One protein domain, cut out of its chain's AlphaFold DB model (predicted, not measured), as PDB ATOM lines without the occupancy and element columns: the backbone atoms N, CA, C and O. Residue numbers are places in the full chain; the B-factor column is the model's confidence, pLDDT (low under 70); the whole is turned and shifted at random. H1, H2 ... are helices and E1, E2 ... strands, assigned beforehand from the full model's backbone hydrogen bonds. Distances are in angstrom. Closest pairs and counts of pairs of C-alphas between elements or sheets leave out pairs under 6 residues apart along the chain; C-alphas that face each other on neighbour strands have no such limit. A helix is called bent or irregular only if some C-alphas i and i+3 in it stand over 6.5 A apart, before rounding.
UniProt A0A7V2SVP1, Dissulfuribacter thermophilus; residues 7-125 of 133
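This is residues 7 to 125 of the 133 residues of a protein of Dissulfuribacter thermophilus (UniProt A0A7V2SVP1). A cluster of helices is built round the short helix H3 in its middle, with the helical hairpin of H5 and H6 on one side of H3, and H4 and a tiny two-strand sheet, E1 and E2, on the opposite side. H1 lies towards one end of the longest axis, and the short helices H7 and H8 lie towards the other. The printed part has 119 residues, with eight named helices and two named strands in the order H1 E1 H2 H3 E2 H4 H5 H6 H7 H8; the strands are parallel and the class is mostly helix. The whole is compact, with a radius of gyration of the C-alphas of 13.8 A and spans of 44 by 33 by 30 A.

H1, residues 13 to 27, begins at C-alpha 13 (24.241, 103.704, 80.270) and is 21.0 A long. E1 is residues 34 to 36, H2 residues 38 to 41, and H3 residues 43 to 51, 13.5 A long. H3 is irregular: C-alphas 44 and 47 are 7.3 A apart. E2 is residues 56 to 58. H4, residues 64 to 73, is 14.3 A long; H5, residues 76 to 88, is 19.3 A; H6, residues 92 to 106, is 20.9 A. H7 is residues 108 to 111. H8, residues 119 to 125, is irregular, but only just, with C-alphas 122 and 125 6.7 A apart; it ends at C-alpha 125 (41.657, 100.261, 87.410).

H3 is the hub. It touches H5, about perpendicular at 89 degrees, with the closest C-alphas, those of Gly 51 and Lys 80, 4.0 A apart. H3 touches H4 at a steep tilt of 56 degrees, closest at Pro 43 and Ile 67, their C-alphas 6.0 A apart. Residues 99 to 103 of H6 only just touch H3, with 3 pairs of C-alphas within 8 A. H2 and H3 only just touch, and only at the corner. H5 and H6 form a hairpin at a shallow tilt of 23 degrees, opposite ways; the C-alphas of Leu 86 and Ile 95 are closest at 5.5 A. Residues 13 to 17 of H1 touch H5, closest at Arg 17 and Leu 87, their C-alphas 6.6 A apart. H7 and H8 only just touch, with 3 pairs of C-alphas within 8 A. E1 and E2 are parallel neighbours; N 35 and O 56 are 2.8 A apart, and N 58 and O 35 2.9 A, both within hydrogen-bond range. E1, H2, H3 and E2 form a strand-helix-strand unit, two parallel neighbour strands with helices between, its crossover right-handed. Every O i to N i+4 pair is within hydrogen-bond range in H1, H4, H5 and H6, against 3 of 5 in H3 and 2 of 3 in H8; H2 and H7 are too short for such a pair.

The two C-alphas farthest apart, those of Gln 29 and Glu 114, are 44.6 A apart. The printed part has no cut and no long link. Its mean pLDDT is 91.1; residues 7 to 8 and 123 to 125 are under 70.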
ATOM      1  N   LEU A   7      28.581  91.868  87.310       57.62
ATOM      2  CA  LEU A   7      27.559  92.530  86.485       57.62
ATOM      3  C   LEU A   7      27.146  93.895  87.056       57.62
ATOM      4  O   LEU A   7      26.436  94.648  86.390       57.62
ATOM      5  N   TYR A   8      27.553  94.208  88.291       62.06
ATOM      6  CA  TYR A   8      27.268  95.490  88.914       62.06
ATOM      7  C   TYR A   8      28.199  96.557  88.336       62.06
ATOM      8  O   TYR A   8      29.336  96.730  88.769       62.06
ATOM      9  N   GLU A   9      27.699  97.277  87.337       75.38
ATOM     10  CA  GLU A   9      28.381  98.419  86.738       75.38
ATOM     11  C   GLU A   9      27.477  99.653  86.885       75.38
ATOM     12  O   GLU A   9      26.606  99.885  86.043       75.38
ATOM     13  N   PRO A  10      27.644 100.451  87.958       80.56
ATOM     14  CA  PRO A  10      26.809 101.627  88.217       80.56
ATOM     15  C   PRO A  10      26.834 102.662  87.087       80.56
ATOM     16  O   PRO A  10      25.872 103.402  86.900       80.56
ATOM     17  N   LEU A  11      27.918 102.688  86.304       85.75
ATOM     18  CA  LEU A  11      28.079 103.546  85.131       85.75
ATOM     19  C   LEU A  11      27.461 102.959  83.856       85.75
ATOM     20  O   LEU A  11      27.699 103.478  82.766       85.75
ATOM     21  N   HIS A  12      26.698 101.869  83.939       91.56
ATOM     22  CA  HIS A  12      26.026 101.335  82.766       91.56
ATOM     23  C   HIS A  12      25.053 102.387  82.192       91.56
ATOM     24  O   HIS A  12      24.246 102.938  82.946       91.56
ATOM     25  N   PRO A  13      25.051 102.639  80.867       93.62
ATOM     26  CA  PRO A  13      24.241 103.704  80.270       93.62
ATOM     27  C   PRO A  13      22.746 103.615  80.610       93.62
ATOM     28  O   PRO A  13      22.079 104.627  80.800       93.62
ATOM     29  N   ALA A  14      22.207 102.394  80.712       93.88
ATOM     30  CA  ALA A  14      20.815 102.181  81.113       93.88
ATOM     31  C   ALA A  14      20.525 102.660  82.547       93.88
ATOM     32  O   ALA A  14      19.450 103.200  82.781       93.88
ATOM     33  N   ILE A  15      21.475 102.502  83.476       92.75
ATOM     34  CA  ILE A  15      21.336 102.953  84.866       92.75
ATOM     35  C   ILE A  15      21.380 104.476  84.927       92.75
ATOM     36  O   ILE A  15      20.484 105.071  85.515       92.75
ATOM     37  N   LEU A  16      22.348 105.115  84.257       95.00
ATOM     38  CA  LEU A  16      22.433 106.580  84.242       95.00
ATOM     39  C   LEU A  16      21.191 107.219  83.617       95.00
ATOM     40  O   LEU A  16      20.624 108.144  84.187       95.00
ATOM     41  N   ARG A  17      20.716 106.684  82.484       96.69
ATOM     42  CA  ARG A  17      19.480 107.162  81.848       96.69
ATOM     43  C   ARG A  17      18.244 106.917  82.705       96.69
ATOM     44  O   ARG A  17      17.336 107.739  82.683       96.69
ATOM     45  N   MET A  18      18.181 105.793  83.419       96.12
ATOM     46  CA  MET A  18      17.088 105.514  84.349       96.12
ATOM     47  C   MET A  18      17.087 106.530  85.492       96.12
ATOM     48  O   MET A  18      16.062 107.163  85.705       96.12
ATOM     49  N   LEU A  19      18.224 106.722  86.171       95.50
ATOM     50  CA  LEU A  19      18.363 107.692  87.261       95.50
ATOM     51  C   LEU A  19      17.989 109.098  86.801       95.50
ATOM     52  O   LEU A  19      17.120 109.716  87.405       95.50
ATOM     53  N   TYR A  20      18.573 109.555  85.692       97.56
ATOM     54  CA  TYR A  20      18.309 110.884  85.150       97.56
ATOM     55  C   TYR A  20      16.820 111.092  84.846       97.56
ATOM     56  O   TYR A  20      16.221 112.041  85.335       97.56
ATOM     57  N   LYS A  21      16.175 110.143  84.155       98.00
ATOM     58  CA  LYS A  21      14.732 110.219  83.875       98.00
ATOM     59  C   LYS A  21      13.871 110.190  85.135       98.00
ATOM     60  O   LYS A  21      12.824 110.828  85.164       98.00
ATOM     61  N   THR A  22      14.259 109.418  86.147       97.50
ATOM     62  CA  THR A  22      13.556 109.396  87.435       97.50
ATOM     63  C   THR A  22      13.643 110.755  88.122       97.50
ATOM     64  O   THR A  22      12.629 111.225  88.635       97.50
ATOM     65  N   ILE A  23      14.817 111.388  88.088       98.06
ATOM     66  CA  ILE A  23      15.036 112.706  88.681       98.06
ATOM     67  C   ILE A  23      14.241 113.776  87.928       98.06
ATOM     68  O   ILE A  23      13.424 114.458  88.540       98.06
ATOM     69  N   GLU A  24      14.347 113.825  86.595       98.12
ATOM     70  CA  GLU A  24      13.568 114.752  85.765       98.12
ATOM     71  C   GLU A  24      12.058 114.603  85.998       98.12
ATOM     72  O   GLU A  24      11.328 115.591  86.103       98.12
ATOM     73  N   ALA A  25      11.567 113.364  86.111       98.44
ATOM     74  CA  ALA A  25      10.157 113.106  86.373       98.44
ATOM     75  C   ALA A  25       9.718 113.647  87.745       98.44
ATOM     76  O   ALA A  25       8.654 114.260  87.831       98.44
ATOM     77  N   ALA A  26      10.521 113.456  88.794       98.38
ATOM     78  CA  ALA A  26      10.231 113.971  90.130       98.38
ATOM     79  C   ALA A  26      10.261 115.507  90.166       98.38
ATOM     80  O   ALA A  26       9.291 116.134  90.601       98.38
ATOM     81  N   HIS A  27      11.304 116.122  89.606       98.44
ATOM     82  CA  HIS A  27      11.429 117.578  89.531       98.44
ATOM     83  C   HIS A  27      10.318 118.225  88.707       98.44
ATOM     84  O   HIS A  27       9.825 119.287  89.083       98.44
ATOM     85  N   SER A  28       9.827 117.561  87.651       98.12
ATOM     86  CA  SER A  28       8.661 118.038  86.884       98.12
ATOM     87  C   SER A  28       7.385 118.166  87.728       98.12
ATOM     88  O   SER A  28       6.454 118.870  87.338       98.12
ATOM     89  N   GLN A  29       7.338 117.487  88.878       98.44
ATOM     90  CA  GLN A  29       6.250 117.537  89.855       98.44
ATOM     91  C   GLN A  29       6.622 118.337  91.116       98.44
ATOM     92  O   GLN A  29       5.847 118.352  92.070       98.44
ATOM     93  N   GLY A  30       7.789 118.991  91.144       97.81
ATOM     94  CA  GLY A  30       8.292 119.707  92.320       97.81
ATOM     95  C   GLY A  30       8.655 118.786  93.490       97.81
ATOM     96  O   GLY A  30       8.540 119.197  94.642       97.81
ATOM     97  N   ILE A  31       9.033 117.536  93.206       98.44
ATOM     98  CA  ILE A  31       9.428 116.542  94.208       98.44
ATOM     99  C   ILE A  31      10.955 116.446  94.236       98.44
ATOM    100  O   ILE A  31      11.566 116.174  93.205       98.44
ATOM    101  N   GLU A  32      11.545 116.632  95.416       98.25
ATOM    102  CA  GLU A  32      12.981 116.444  95.659       98.25
ATOM    103  C   GLU A  32      13.378 114.960  95.598       98.25
ATOM    104  O   GLU A  32      12.601 114.064  95.950       98.25
ATOM    105  N   VAL A  33      14.615 114.694  95.182       97.81
ATOM    106  CA  VAL A  33      15.174 113.351  95.030       97.81
ATOM    107  C   VAL A  33      16.428 113.181  95.874       97.81
ATOM    108  O   VAL A  33      17.410 113.909  95.742       97.81
ATOM    109  N   ALA A  34      16.419 112.125  96.686       96.69
ATOM    110  CA  ALA A  34      17.579 111.671  97.433       96.69
ATOM    111  C   ALA A  34      18.197 110.423  96.790       96.69
ATOM    112  O   ALA A  34      17.485 109.486  96.414       96.69
ATOM    113  N   VAL A  35      19.526 110.363  96.730       95.25
ATOM    114  CA  VAL A  35      20.274 109.161  96.341       95.25
ATOM    115  C   VAL A  35      20.987 108.591  97.560       95.25
ATOM    116  O   VAL A  35      21.753 109.276  98.240       95.25
ATOM    117  N   CYS A  36      20.752 107.307  97.823       92.75
ATOM    118  CA  CYS A  36      21.405 106.549  98.883       92.75
ATOM    119  C   CYS A  36      22.195 105.358  98.320       92.75
ATOM    120  O   CYS A  36      22.067 104.985  97.152       92.75
ATOM    121  N   GLY A  37      23.022 104.752  99.169       85.50
ATOM    122  CA  GLY A  37      23.855 103.604  98.812       85.50
ATOM    123  C   GLY A  37      25.290 103.990  98.467       85.50
ATOM    124  O   GLY A  37      25.706 105.138  98.618       85.50
ATOM    125  N   GLU A  38      26.075 103.008  98.027       87.56
ATOM    126  CA  GLU A  38      27.525 103.168  97.842       87.56
ATOM    127  C   GLU A  38      27.876 104.261  96.824       87.56
ATOM    128  O   GLU A  38      28.833 105.000  97.032       87.56
ATOM    129  N   MET A  39      27.053 104.438  95.782       90.12
ATOM    130  CA  MET A  39      27.267 105.463  94.760       90.12
ATOM    131  C   MET A  39      27.265 106.890  95.332       90.12
ATOM    132  O   MET A  39      28.095 107.698  94.928       90.12
ATOM    133  N   ALA A  40      26.384 107.192  96.293       92.69
ATOM    134  CA  ALA A  40      26.311 108.513  96.925       92.69
ATOM    135  C   ALA A  40      27.562 108.830  97.763       92.69
ATOM    136  O   ALA A  40      27.931 109.992  97.926       92.69
ATOM    137  N   GLY A  41      28.212 107.792  98.297       92.31
ATOM    138  CA  GLY A  41      29.437 107.898  99.082       92.31
ATOM    139  C   GLY A  41      30.720 107.777  98.263       92.31
ATOM    140  O   GLY A  41      31.798 107.844  98.843       92.31
ATOM    141  N   GLU A  42      30.647 107.587  96.947       91.06
ATOM    142  CA  GLU A  42      31.825 107.371  96.112       91.06
ATOM    143  C   GLU A  42      32.177 108.653  95.333       91.06
ATOM    144  O   GLU A  42      31.435 109.066  94.437       91.06
ATOM    145  N   PRO A  43      33.320 109.291  95.649       92.06
ATOM    146  CA  PRO A  43      33.778 110.529  95.025       92.06
ATOM    147  C   PRO A  43      33.700 110.521  93.500       92.06
ATOM    148  O   PRO A  43      33.196 111.468  92.909       92.06
ATOM    149  N   MET A  44      34.111 109.432  92.841       90.88
ATOM    150  CA  MET A  44      34.085 109.349  91.377       90.88
ATOM    151  C   MET A  44      32.703 109.652  90.766       90.88
ATOM    152  O   MET A  44      32.642 110.148  89.643       90.88
ATOM    153  N   TYR A  45      31.607 109.376  91.479       93.69
ATOM    154  CA  TYR A  45      30.243 109.550  90.971       93.69
ATOM    155  C   TYR A  45      29.596 110.883  91.348       93.69
ATOM    156  O   TYR A  45      28.597 111.253  90.735       93.69
ATOM    157  N   VAL A  46      30.183 111.643  92.276       95.19
ATOM    158  CA  VAL A  46      29.691 112.969  92.679       95.19
ATOM    159  C   VAL A  46      29.405 113.898  91.494       95.19
ATOM    160  O   VAL A  46      28.305 114.441  91.465       95.19
ATOM    161  N   PRO A  47      30.288 114.083  90.487       95.88
ATOM    162  CA  PRO A  47      29.992 115.020  89.403       95.88
ATOM    163  C   PRO A  47      28.830 114.543  88.526       95.88
ATOM    164  O   PRO A  47      28.109 115.357  87.969       95.88
ATOM    165  N   VAL A  48      28.604 113.229  88.440       97.00
ATOM    166  CA  VAL A  48      27.461 112.666  87.712       97.00
ATOM    167  C   VAL A  48      26.164 112.962  88.463       97.00
ATOM    168  O   VAL A  48      25.215 113.445  87.859       97.00
ATOM    169  N   LEU A  49      26.133 112.724  89.779       96.94
ATOM    170  CA  LEU A  49      24.954 112.979  90.616       96.94
ATOM    171  C   LEU A  49      24.616 114.473  90.707       96.94
ATOM    172  O   LEU A  49      23.446 114.835  90.649       96.94
ATOM    173  N   LEU A  50      25.633 115.337  90.795       97.06
ATOM    174  CA  LEU A  50      25.448 116.788  90.739       97.06
ATOM    175  C   LEU A  50      24.956 117.241  89.363       97.06
ATOM    176  O   LEU A  50      24.045 118.053  89.287       97.06
ATOM    177  N   GLY A  51      25.512 116.690  88.278       97.62
ATOM    178  CA  GLY A  51      25.044 116.986  86.925       97.62
ATOM    179  C   GLY A  51      23.586 116.580  86.696       97.62
ATOM    180  O   GLY A  51      22.899 117.221  85.911       97.62
ATOM    181  N   MET A  52      23.111 115.542  87.398       97.81
ATOM    182  CA  MET A  52      21.705 115.111  87.386       97.81
ATOM    183  C   MET A  52      20.805 115.962  88.289       97.81
ATOM    184  O   MET A  52      19.607 115.715  88.319       97.81
ATOM    185  N   GLU A  53      21.368 116.921  89.027       97.38
ATOM    186  CA  GLU A  53      20.663 117.793  89.973       97.38
ATOM    187  C   GLU A  53      20.015 117.047  91.152       97.38
ATOM    188  O   GLU A  53      18.959 117.426  91.639       97.38
ATOM    189  N   VAL A  54      20.657 115.987  91.657       97.38
ATOM    190  CA  VAL A  54      20.197 115.315  92.885       97.38
ATOM    191  C   VAL A  54      20.184 116.292  94.069       97.38
ATOM    192  O   VAL A  54      21.193 116.940  94.350       97.38
ATOM    193  N   ASP A  55      19.073 116.328  94.807       97.62
ATOM    194  CA  ASP A  55      18.854 117.263  95.917       97.62
ATOM    195  C   ASP A  55      19.551 116.814  97.214       97.62
ATOM    196  O   ASP A  55      20.117 117.629  97.947       97.62
ATOM    197  N   GLU A  56      19.558 115.504  97.493       97.38
ATOM    198  CA  GLU A  56      20.145 114.939  98.715       97.38
ATOM    199  C   GLU A  56      21.026 113.708  98.441       97.38
ATOM    200  O   GLU A  56      20.650 112.778  97.726       97.38
ATOM    201  N   LEU A  57      22.197 113.657  99.084       97.06
ATOM    202  CA  LEU A  57      23.059 112.475  99.116       97.06
ATOM    203  C   LEU A  57      23.091 111.867 100.518       97.06
ATOM    204  O   LEU A  57      23.552 112.497 101.471       97.06
ATOM    205  N   SER A  58      22.681 110.604 100.624       95.50
ATOM    206  CA  SER A  58      22.671 109.846 101.875       95.50
ATOM    207  C   SER A  58      23.750 108.762 101.872       95.50
ATOM    208  O   SER A  58      23.802 107.900 100.992       95.50
ATOM    209  N   MET A  59      24.639 108.803 102.865       95.62
ATOM    210  CA  MET A  59      25.830 107.950 102.937       95.62
ATOM    211  C   MET A  59      26.271 107.703 104.384       95.62
ATOM    212  O   MET A  59      25.775 108.322 105.325       95.62
ATOM    213  N   ASN A  60      27.261 106.825 104.568       94.38
ATOM    214  CA  ASN A  60      27.891 106.637 105.872       94.38
ATOM    215  C   ASN A  60      28.572 107.937 106.347       94.38
ATOM    216  O   ASN A  60      29.328 108.557 105.597       94.38
ATOM    217  N   ALA A  61      28.360 108.306 107.613       94.69
ATOM    218  CA  ALA A  61      28.889 109.529 108.221       94.69
ATOM    219  C   ALA A  61      30.414 109.695 108.073       94.69
ATOM    220  O   ALA A  61      30.891 110.819 107.929       94.69
ATOM    221  N   ILE A  62      31.176 108.594 108.053       94.69
ATOM    222  CA  ILE A  62      32.637 108.606 107.871       94.69
ATOM    223  C   ILE A  62      33.026 109.217 106.515       94.69
ATOM    224  O   ILE A  62      34.076 109.843 106.390       94.69
ATOM    225  N   VAL A  63      32.172 109.066 105.500       92.69
ATOM    226  CA  VAL A  63      32.455 109.477 104.120       92.69
ATOM    227  C   VAL A  63      31.948 110.894 103.818       92.69
ATOM    228  O   VAL A  63      32.472 111.562 102.924       92.69
ATOM    229  N   VAL A  64      31.012 111.413 104.621       96.06
ATOM    230  CA  VAL A  64      30.413 112.748 104.448       96.06
ATOM    231  C   VAL A  64      31.452 113.871 104.309       96.06
ATOM    232  O   VAL A  64      31.319 114.662 103.374       96.06
ATOM    233  N   PRO A  65      32.511 113.983 105.143       94.69
ATOM    234  CA  PRO A  65      33.495 115.060 104.994       94.69
ATOM    235  C   PRO A  65      34.210 115.028 103.641       94.69
ATOM    236  O   PRO A  65      34.475 116.076 103.051       94.69
ATOM    237  N   ARG A  66      34.484 113.822 103.134       91.75
ATOM    238  CA  ARG A  66      35.172 113.598 101.863       91.75
ATOM    239  C   ARG A  66      34.296 114.015 100.683       91.75
ATOM    240  O   ARG A  66      34.776 114.720  99.800       91.75
ATOM    241  N   ILE A  67      33.020 113.635 100.682       94.88
ATOM    242  CA  ILE A  67      32.079 114.037  99.626       94.88
ATOM    243  C   ILE A  67      31.776 115.531  99.703       94.88
ATOM    244  O   ILE A  67      31.810 116.220  98.689       94.88
ATOM    245  N   LYS A  68      31.601 116.078 100.910       95.31
ATOM    246  CA  LYS A  68      31.399 117.516 101.110       95.31
ATOM    247  C   LYS A  68      32.572 118.348 100.592       95.31
ATOM    248  O   LYS A  68      32.343 119.404 100.010       95.31
ATOM    249  N   LYS A  69      33.818 117.900 100.799       92.38
ATOM    250  CA  LYS A  69      35.001 118.567 100.233       92.38
ATOM    251  C   LYS A  69      34.927 118.588  98.704       92.38
ATOM    252  O   LYS A  69      35.101 119.650  98.121       92.38
ATOM    253  N   MET A  70      34.602 117.447  98.098       92.19
ATOM    254  CA  MET A  70      34.498 117.315  96.649       92.19
ATOM    255  C   MET A  70      33.393 118.190  96.045       92.19
ATOM    256  O   MET A  70      33.657 118.923  95.100       92.19
ATOM    257  N   ILE A  71      32.183 118.182  96.611       94.81
ATOM    258  CA  ILE A  71      31.082 119.045  96.142       94.81
ATOM    259  C   ILE A  71      31.506 120.519  96.169       94.81
ATOM    260  O   ILE A  71      31.203 121.271  95.254       94.81
ATOM    261  N   ARG A  72      32.252 120.938  97.200       93.50
ATOM    262  CA  ARG A  72      32.716 122.325  97.346       93.50
ATOM    263  C   ARG A  72      33.848 122.726  96.402       93.50
ATOM    264  O   ARG A  72      34.100 123.921  96.280       93.50
ATOM    265  N   SER A  73      34.568 121.771  95.822       90.81
ATOM    266  CA  SER A  73      35.682 122.034  94.904       90.81
ATOM    267  C   SER A  73      35.286 121.935  93.435       90.81
ATOM    268  O   SER A  73      36.106 122.233  92.574       90.81
ATOM    269  N   ILE A  74      34.074 121.461  93.152       91.88
ATOM    270  CA  ILE A  74      33.603 121.168  91.806       91.88
ATOM    271  C   ILE A  74      32.722 122.296  91.283       91.88
ATOM    272  O   ILE A  74      31.873 122.822  91.998       91.88
ATOM    273  N   ASP A  75      32.931 122.637  90.017       94.94
ATOM    274  CA  ASP A  75      32.066 123.530  89.267       94.94
ATOM    275  C   ASP A  75      30.800 122.791  88.811       94.94
ATOM    276  O   ASP A  75      30.864 121.724  88.194       94.94
ATOM    277  N   HIS A  76      29.644 123.353  89.152       94.88
ATOM    278  CA  HIS A  76      28.349 122.721  88.918       94.88
ATOM    279  C   HIS A  76      27.972 122.693  87.432       94.88
ATOM    280  O   HIS A  76      27.461 121.681  86.957       94.88
ATOM    281  N   ASP A  77      28.271 123.756  86.683       97.06
ATOM    282  CA  ASP A  77      27.953 123.820  85.252       97.06
ATOM    283  C   ASP A  77      28.785 122.794  84.468       97.06
ATOM    284  O   ASP A  77      28.243 122.029  83.670       97.06
ATOM    285  N   SER A  78      30.066 122.641  84.819       97.25
ATOM    286  CA  SER A  78      30.929 121.576  84.290       97.25
ATOM    287  C   SER A  78      30.368 120.165  84.541       97.25
ATOM    288  O   SER A  78      30.588 119.259  83.737       97.25
ATOM    289  N   CYS A  79      29.648 119.944  85.648       97.69
ATOM    290  CA  CYS A  79      28.989 118.662  85.924       97.69
ATOM    291  C   CYS A  79      27.785 118.408  85.016       97.69
ATOM    292  O   CYS A  79      27.575 117.268  84.596       97.69
ATOM    293  N   LYS A  80      27.005 119.449  84.703       98.00
ATOM    294  CA  LYS A  80      25.888 119.352  83.754       98.00
ATOM    295  C   LYS A  80      26.390 119.019  82.357       98.00
ATOM    296  O   LYS A  80      25.886 118.078  81.744       98.00
ATOM    297  N   ASP A  81      27.427 119.718  81.902       98.00
ATOM    298  CA  ASP A  81      28.062 119.459  80.608       98.00
ATOM    299  C   ASP A  81      28.586 118.021  80.532       98.00
ATOM    300  O   ASP A  81      28.279 117.287  79.590       98.00
ATOM    301  N   LEU A  82      29.296 117.572  81.576       97.94
ATOM    302  CA  LEU A  82      29.739 116.185  81.684       97.94
ATOM    303  C   LEU A  82      28.567 115.208  81.566       97.94
ATOM    304  O   LEU A  82      28.671 114.236  80.821       97.94
ATOM    305  N   LEU A  83      27.474 115.419  82.307       98.00
ATOM    306  CA  LEU A  83      26.335 114.505  82.278       98.00
ATOM    307  C   LEU A  83      25.778 114.358  80.859       98.00
ATOM    308  O   LEU A  83      25.538 113.226  80.433       98.00
ATOM    309  N   MET A  84      25.606 115.464  80.133       97.69
ATOM    310  CA  MET A  84      25.097 115.430  78.759       97.69
ATOM    311  C   MET A  84      25.990 114.567  77.867       97.69
ATOM    312  O   MET A  84      25.491 113.673  77.184       97.69
ATOM    313  N   GLU A  85      27.312 114.723  77.970       97.56
ATOM    314  CA  GLU A  85      28.247 113.867  77.240       97.56
ATOM    315  C   GLU A  85      28.168 112.389  77.668       97.56
ATOM    316  O   GLU A  85      28.306 111.492  76.837       97.56
ATOM    317  N   LEU A  86      27.969 112.095  78.960       97.50
ATOM    318  CA  LEU A  86      27.868 110.714  79.452       97.50
ATOM    319  C   LEU A  86      26.571 110.025  79.000       97.50
ATOM    320  O   LEU A  86      26.578 108.811  78.785       97.50
ATOM    321  N   LEU A  87      25.466 110.762  78.856       97.00
ATOM    322  CA  LEU A  87      24.174 110.215  78.428       97.00
ATOM    323  C   LEU A  87      24.163 109.790  76.948       97.00
ATOM    324  O   LEU A  87      23.392 108.891  76.587       97.00
ATOM    325  N   GLU A  88      25.035 110.383  76.126       97.19
ATOM    326  CA  GLU A  88      25.242 110.039  74.711       97.19
ATOM    327  C   GLU A  88      26.035 108.738  74.511       97.19
ATOM    328  O   GLU A  88      25.948 108.093  73.462       97.19
ATOM    329  N   GLU A  89      26.793 108.305  75.517       96.88
ATOM    330  CA  GLU A  89      27.610 107.103  75.419       96.88
ATOM    331  C   GLU A  89      26.761 105.816  75.450       96.88
ATOM    332  O   GLU A  89      25.733 105.678  76.127       96.88
ATOM    333  N   THR A  90      27.232 104.802  74.722       94.62
ATOM    334  CA  THR A  90      26.525 103.517  74.565       94.62
ATOM    335  C   THR A  90      27.124 102.382  75.389       94.62
ATOM    336  O   THR A  90      26.528 101.310  75.471       94.62
ATOM    337  N   THR A  91      28.273 102.602  76.041       92.62
ATOM    338  CA  THR A  91      28.960 101.573  76.836       92.62
ATOM    339  C   THR A  91      29.471 102.120  78.164       92.62
ATOM    340  O   THR A  91      29.945 103.253  78.247       92.62
ATOM    341  N   ALA A  92      29.460 101.280  79.203       90.06
ATOM    342  CA  ALA A  92      30.003 101.644  80.513       90.06
ATOM    343  C   ALA A  92      31.503 101.981  80.456       90.06
ATOM    344  O   ALA A  92      31.977 102.879  81.149       90.06
ATOM    345  N   LYS A  93      32.258 101.297  79.584       90.19
ATOM    346  CA  LYS A  93      33.689 101.559  79.375       90.19
ATOM    347  C   LYS A  93      33.932 102.971  78.840       90.19
ATOM    348  O   LYS A  93      34.860 103.634  79.304       90.19
ATOM    349  N   ALA A  94      33.117 103.431  77.889       92.62
ATOM    350  CA  ALA A  94      33.236 104.775  77.330       92.62
ATOM    351  C   ALA A  94      32.857 105.852  78.358       92.62
ATOM    352  O   ALA A  94      33.656 106.760  78.590       92.62
ATOM    353  N   ILE A  95      31.735 105.669  79.067       95.00
ATOM    354  CA  ILE A  95      31.305 106.530  80.185       95.00
ATOM    355  C   ILE A  95      32.421 106.657  81.218       95.00
ATOM    356  O   ILE A  95      32.846 107.759  81.559       95.00
ATOM    357  N   ARG A  96      32.969 105.527  81.675       91.50
ATOM    358  CA  ARG A  96      34.053 105.518  82.657       91.50
ATOM    359  C   ARG A  96      35.291 106.249  82.151       91.50
ATOM    360  O   ARG A  96      35.879 107.034  82.888       91.50
ATOM    361  N   LYS A  97      35.714 105.989  80.910       91.31
ATOM    362  CA  LYS A  97      36.881 106.653  80.312       91.31
ATOM    363  C   LYS A  97      36.687 108.170  80.274       91.31
ATOM    364  O   LYS A  97      37.617 108.903  80.610       91.31
ATOM    365  N   ARG A  98      35.498 108.628  79.882       95.06
ATOM    366  CA  ARG A  98      35.145 110.048  79.825       95.06
ATOM    367  C   ARG A  98      35.117 110.681  81.213       95.06
ATOM    368  O   ARG A  98      35.789 111.685  81.420       95.06
ATOM    369  N   LEU A  99      34.458 110.040  82.173       94.56
ATOM    370  CA  LEU A  99      34.409 110.479  83.568       94.56
ATOM    371  C   LEU A  99      35.812 110.618  84.177       94.56
ATOM    372  O   LEU A  99      36.134 111.641  84.773       94.56
ATOM    373  N   LEU A 100      36.684 109.629  83.976       91.06
ATOM    374  CA  LEU A 100      38.065 109.688  84.464       91.06
ATOM    375  C   LEU A 100      38.869 110.820  83.817       91.06
ATOM    376  O   LEU A 100      39.657 111.471  84.499       91.06
ATOM    377  N   LYS A 101      38.674 111.058  82.514       92.25
ATOM    378  CA  LYS A 101      39.309 112.177  81.811       92.25
ATOM    379  C   LYS A 101      38.835 113.518  82.376       92.25
ATOM    380  O   LYS A 101      39.664 114.396  82.593       92.25
ATOM    381  N   PHE A 102      37.537 113.667  82.623       94.44
ATOM    382  CA  PHE A 102      36.976 114.869  83.233       94.44
ATOM    383  C   PHE A 102      37.581 115.122  84.617       94.44
ATOM    384  O   PHE A 102      38.140 116.186  84.859       94.44
ATOM    385  N   LEU A 103      37.565 114.110  85.488       92.81
ATOM    386  CA  LEU A 103      38.087 114.216  86.850       92.81
ATOM    387  C   LEU A 103      39.563 114.635  86.878       92.81
ATOM    388  O   LEU A 103      39.927 115.553  87.610       92.81
ATOM    389  N   SER A 104      40.409 114.014  86.052       90.38
ATOM    390  CA  SER A 104      41.840 114.338  86.015       90.38
ATOM    391  C   SER A 104      42.153 115.687  85.361       90.38
ATOM    392  O   SER A 104      43.178 116.281  85.682       90.38
ATOM    393  N   THR A 105      41.289 116.175  84.465       91.00
ATOM    394  CA  THR A 105      41.484 117.454  83.763       91.00
ATOM    395  C   THR A 105      40.988 118.636  84.592       91.00
ATOM    396  O   THR A 105      41.692 119.633  84.709       91.00
ATOM    397  N   HIS A 106      39.791 118.528  85.171       90.75
ATOM    398  CA  HIS A 106      39.140 119.634  85.878       90.75
ATOM    399  C   HIS A 106      39.540 119.705  87.354       90.75
ATOM    400  O   HIS A 106      39.575 120.791  87.926       90.75
ATOM    401  N   TYR A 107      39.893 118.568  87.964       90.44
ATOM    402  CA  TYR A 107      40.199 118.476  89.396       90.44
ATOM    403  C   TYR A 107      41.513 117.721  89.654       90.44
ATOM    404  O   TYR A 107      41.529 116.737  90.400       90.44
ATOM    405  N   PRO A 108      42.642 118.154  89.059       87.56
ATOM    406  CA  PRO A 108      43.908 117.423  89.122       87.56
ATOM    407  C   PRO A 108      44.465 117.291  90.547       87.56
ATOM    408  O   PRO A 108      45.069 116.271  90.868       87.56
ATOM    409  N   GLU A 109      44.241 118.273  91.424       87.19
ATOM    410  CA  GLU A 109      44.685 118.202  92.826       87.19
ATOM    411  C   GLU A 109      43.967 117.099  93.616       87.19
ATOM    412  O   GLU A 109      44.538 116.492  94.518       87.19
ATOM    413  N   GLU A 110      42.725 116.795  93.245       86.62
ATOM    414  CA  GLU A 110      41.921 115.765  93.889       86.62
ATOM    415  C   GLU A 110      42.112 114.404  93.179       86.62
ATOM    416  O   GLU A 110      42.290 113.385  93.842       86.62
ATOM    417  N   PHE A 111      42.171 114.364  91.842       86.62
ATOM    418  CA  PHE A 111      42.132 113.130  91.032       86.62
ATOM    419  C   PHE A 111      43.420 112.811  90.256       86.62
ATOM    420  O   PHE A 111      43.407 111.994  89.331       86.62
ATOM    421  N   SER A 112      44.559 113.409  90.616       82.81
ATOM    422  CA  SER A 112      45.848 113.011  90.041       82.81
ATOM    423  C   SER A 112      46.178 111.546  90.383       82.81
ATOM    424  O   SER A 112      46.135 111.178  91.562       82.81
ATOM    425  N   PRO A 113      46.582 110.717  89.397       74.44
ATOM    426  CA  PRO A 113      46.976 109.326  89.630       74.44
ATOM    427  C   PRO A 113      48.155 109.150  90.596       74.44
ATOM    428  O   PRO A 113      48.323 108.070  91.149       74.44
ATOM    429  N   GLU A 114      48.990 110.178  90.773       76.56
ATOM    430  CA  GLU A 114      50.226 110.079  91.559       76.56
ATOM    431  C   GLU A 114      50.088 110.648  92.974       76.56
ATOM    432  O   GLU A 114      50.723 110.147  93.900       76.56
ATOM    433  N   LYS A 115      49.305 111.723  93.144       77.44
ATOM    434  CA  LYS A 115      49.250 112.503  94.400       77.44
ATOM    435  C   LYS A 115      47.873 113.071  94.746       77.44
ATOM    436  O   LYS A 115      47.764 113.813  95.717       77.44
ATOM    437  N   GLY A 116      46.842 112.767  93.959       78.25
ATOM    438  CA  GLY A 116      45.495 113.247  94.243       78.25
ATOM    439  C   GLY A 116      44.940 112.648  95.536       78.25
ATOM    440  O   GLY A 116      45.261 111.512  95.880       78.25
ATOM    441  N   LEU A 117      44.058 113.370  96.231       82.12
ATOM    442  CA  LEU A 117      43.338 112.850  97.407       82.12
ATOM    443  C   LEU A 117      42.519 111.573  97.099       82.12
ATOM    444  O   LEU A 117      42.164 110.799  97.991       82.12
ATOM    445  N   TYR A 118      42.207 111.357  95.825       82.50
ATOM    446  CA  TYR A 118      41.444 110.236  95.291       82.50
ATOM    447  C   TYR A 118      42.287 109.381  94.328       82.50
ATOM    448  O   TYR A 118      41.727 108.685  93.483       82.50
ATOM    449  N   CYS A 119      43.623 109.418  94.444       76.12
ATOM    450  CA  CYS A 119      44.544 108.726  93.536       76.12
ATOM    451  C   CYS A 119      44.244 107.227  93.400       76.12
ATOM    452  O   CYS A 119      44.215 106.724  92.280       76.12
ATOM    453  N   ASP A 120      43.913 106.536  94.493       74.56
ATOM    454  CA  ASP A 120      43.570 105.110  94.489       74.56
ATOM    455  C   ASP A 120      42.387 104.803  93.557       74.56
ATOM    456  O   ASP A 120      42.425 103.852  92.780       74.56
ATOM    457  N   LEU A 121      41.362 105.655  93.535       74.12
ATOM    458  CA  LEU A 121      40.175 105.466  92.691       74.12
ATOM    459  C   LEU A 121      40.495 105.592  91.195       74.12
ATOM    460  O   LEU A 121      39.838 104.976  90.348       74.12
ATOM    461  N   VAL A 122      41.525 106.373  90.870       71.12
ATOM    462  CA  VAL A 122      42.001 106.612  89.503       71.12
ATOM    463  C   VAL A 122      43.069 105.585  89.096       71.12
ATOM    464  O   VAL A 122      43.123 105.181  87.934       71.12
ATOM    465  N   ALA A 123      43.886 105.113  90.043       65.38
ATOM    466  CA  ALA A 123      45.000 104.193  89.821       65.38
ATOM    467  C   ALA A 123      44.587 102.709  89.816       65.38
ATOM    468  O   ALA A 123      45.095 101.944  88.991       65.38
ATOM    469  N   ILE A 124      43.644 102.297  90.677       54.31
ATOM    470  CA  ILE A 124      43.264 100.886  90.890       54.31
ATOM    471  C   ILE A 124      42.815 100.190  89.592       54.31
ATOM    472  O   ILE A 124      43.144  99.027  89.383       54.31
ATOM    473  N   ARG A 125      42.172 100.891  88.646       54.41
ATOM    474  CA  ARG A 125      41.657 100.261  87.410       54.41
ATOM    475  C   ARG A 125      42.600 100.255  86.202       54.41
ATOM    476  O   ARG A 125      42.197  99.759  85.154       54.41
TER     477      ARG A 125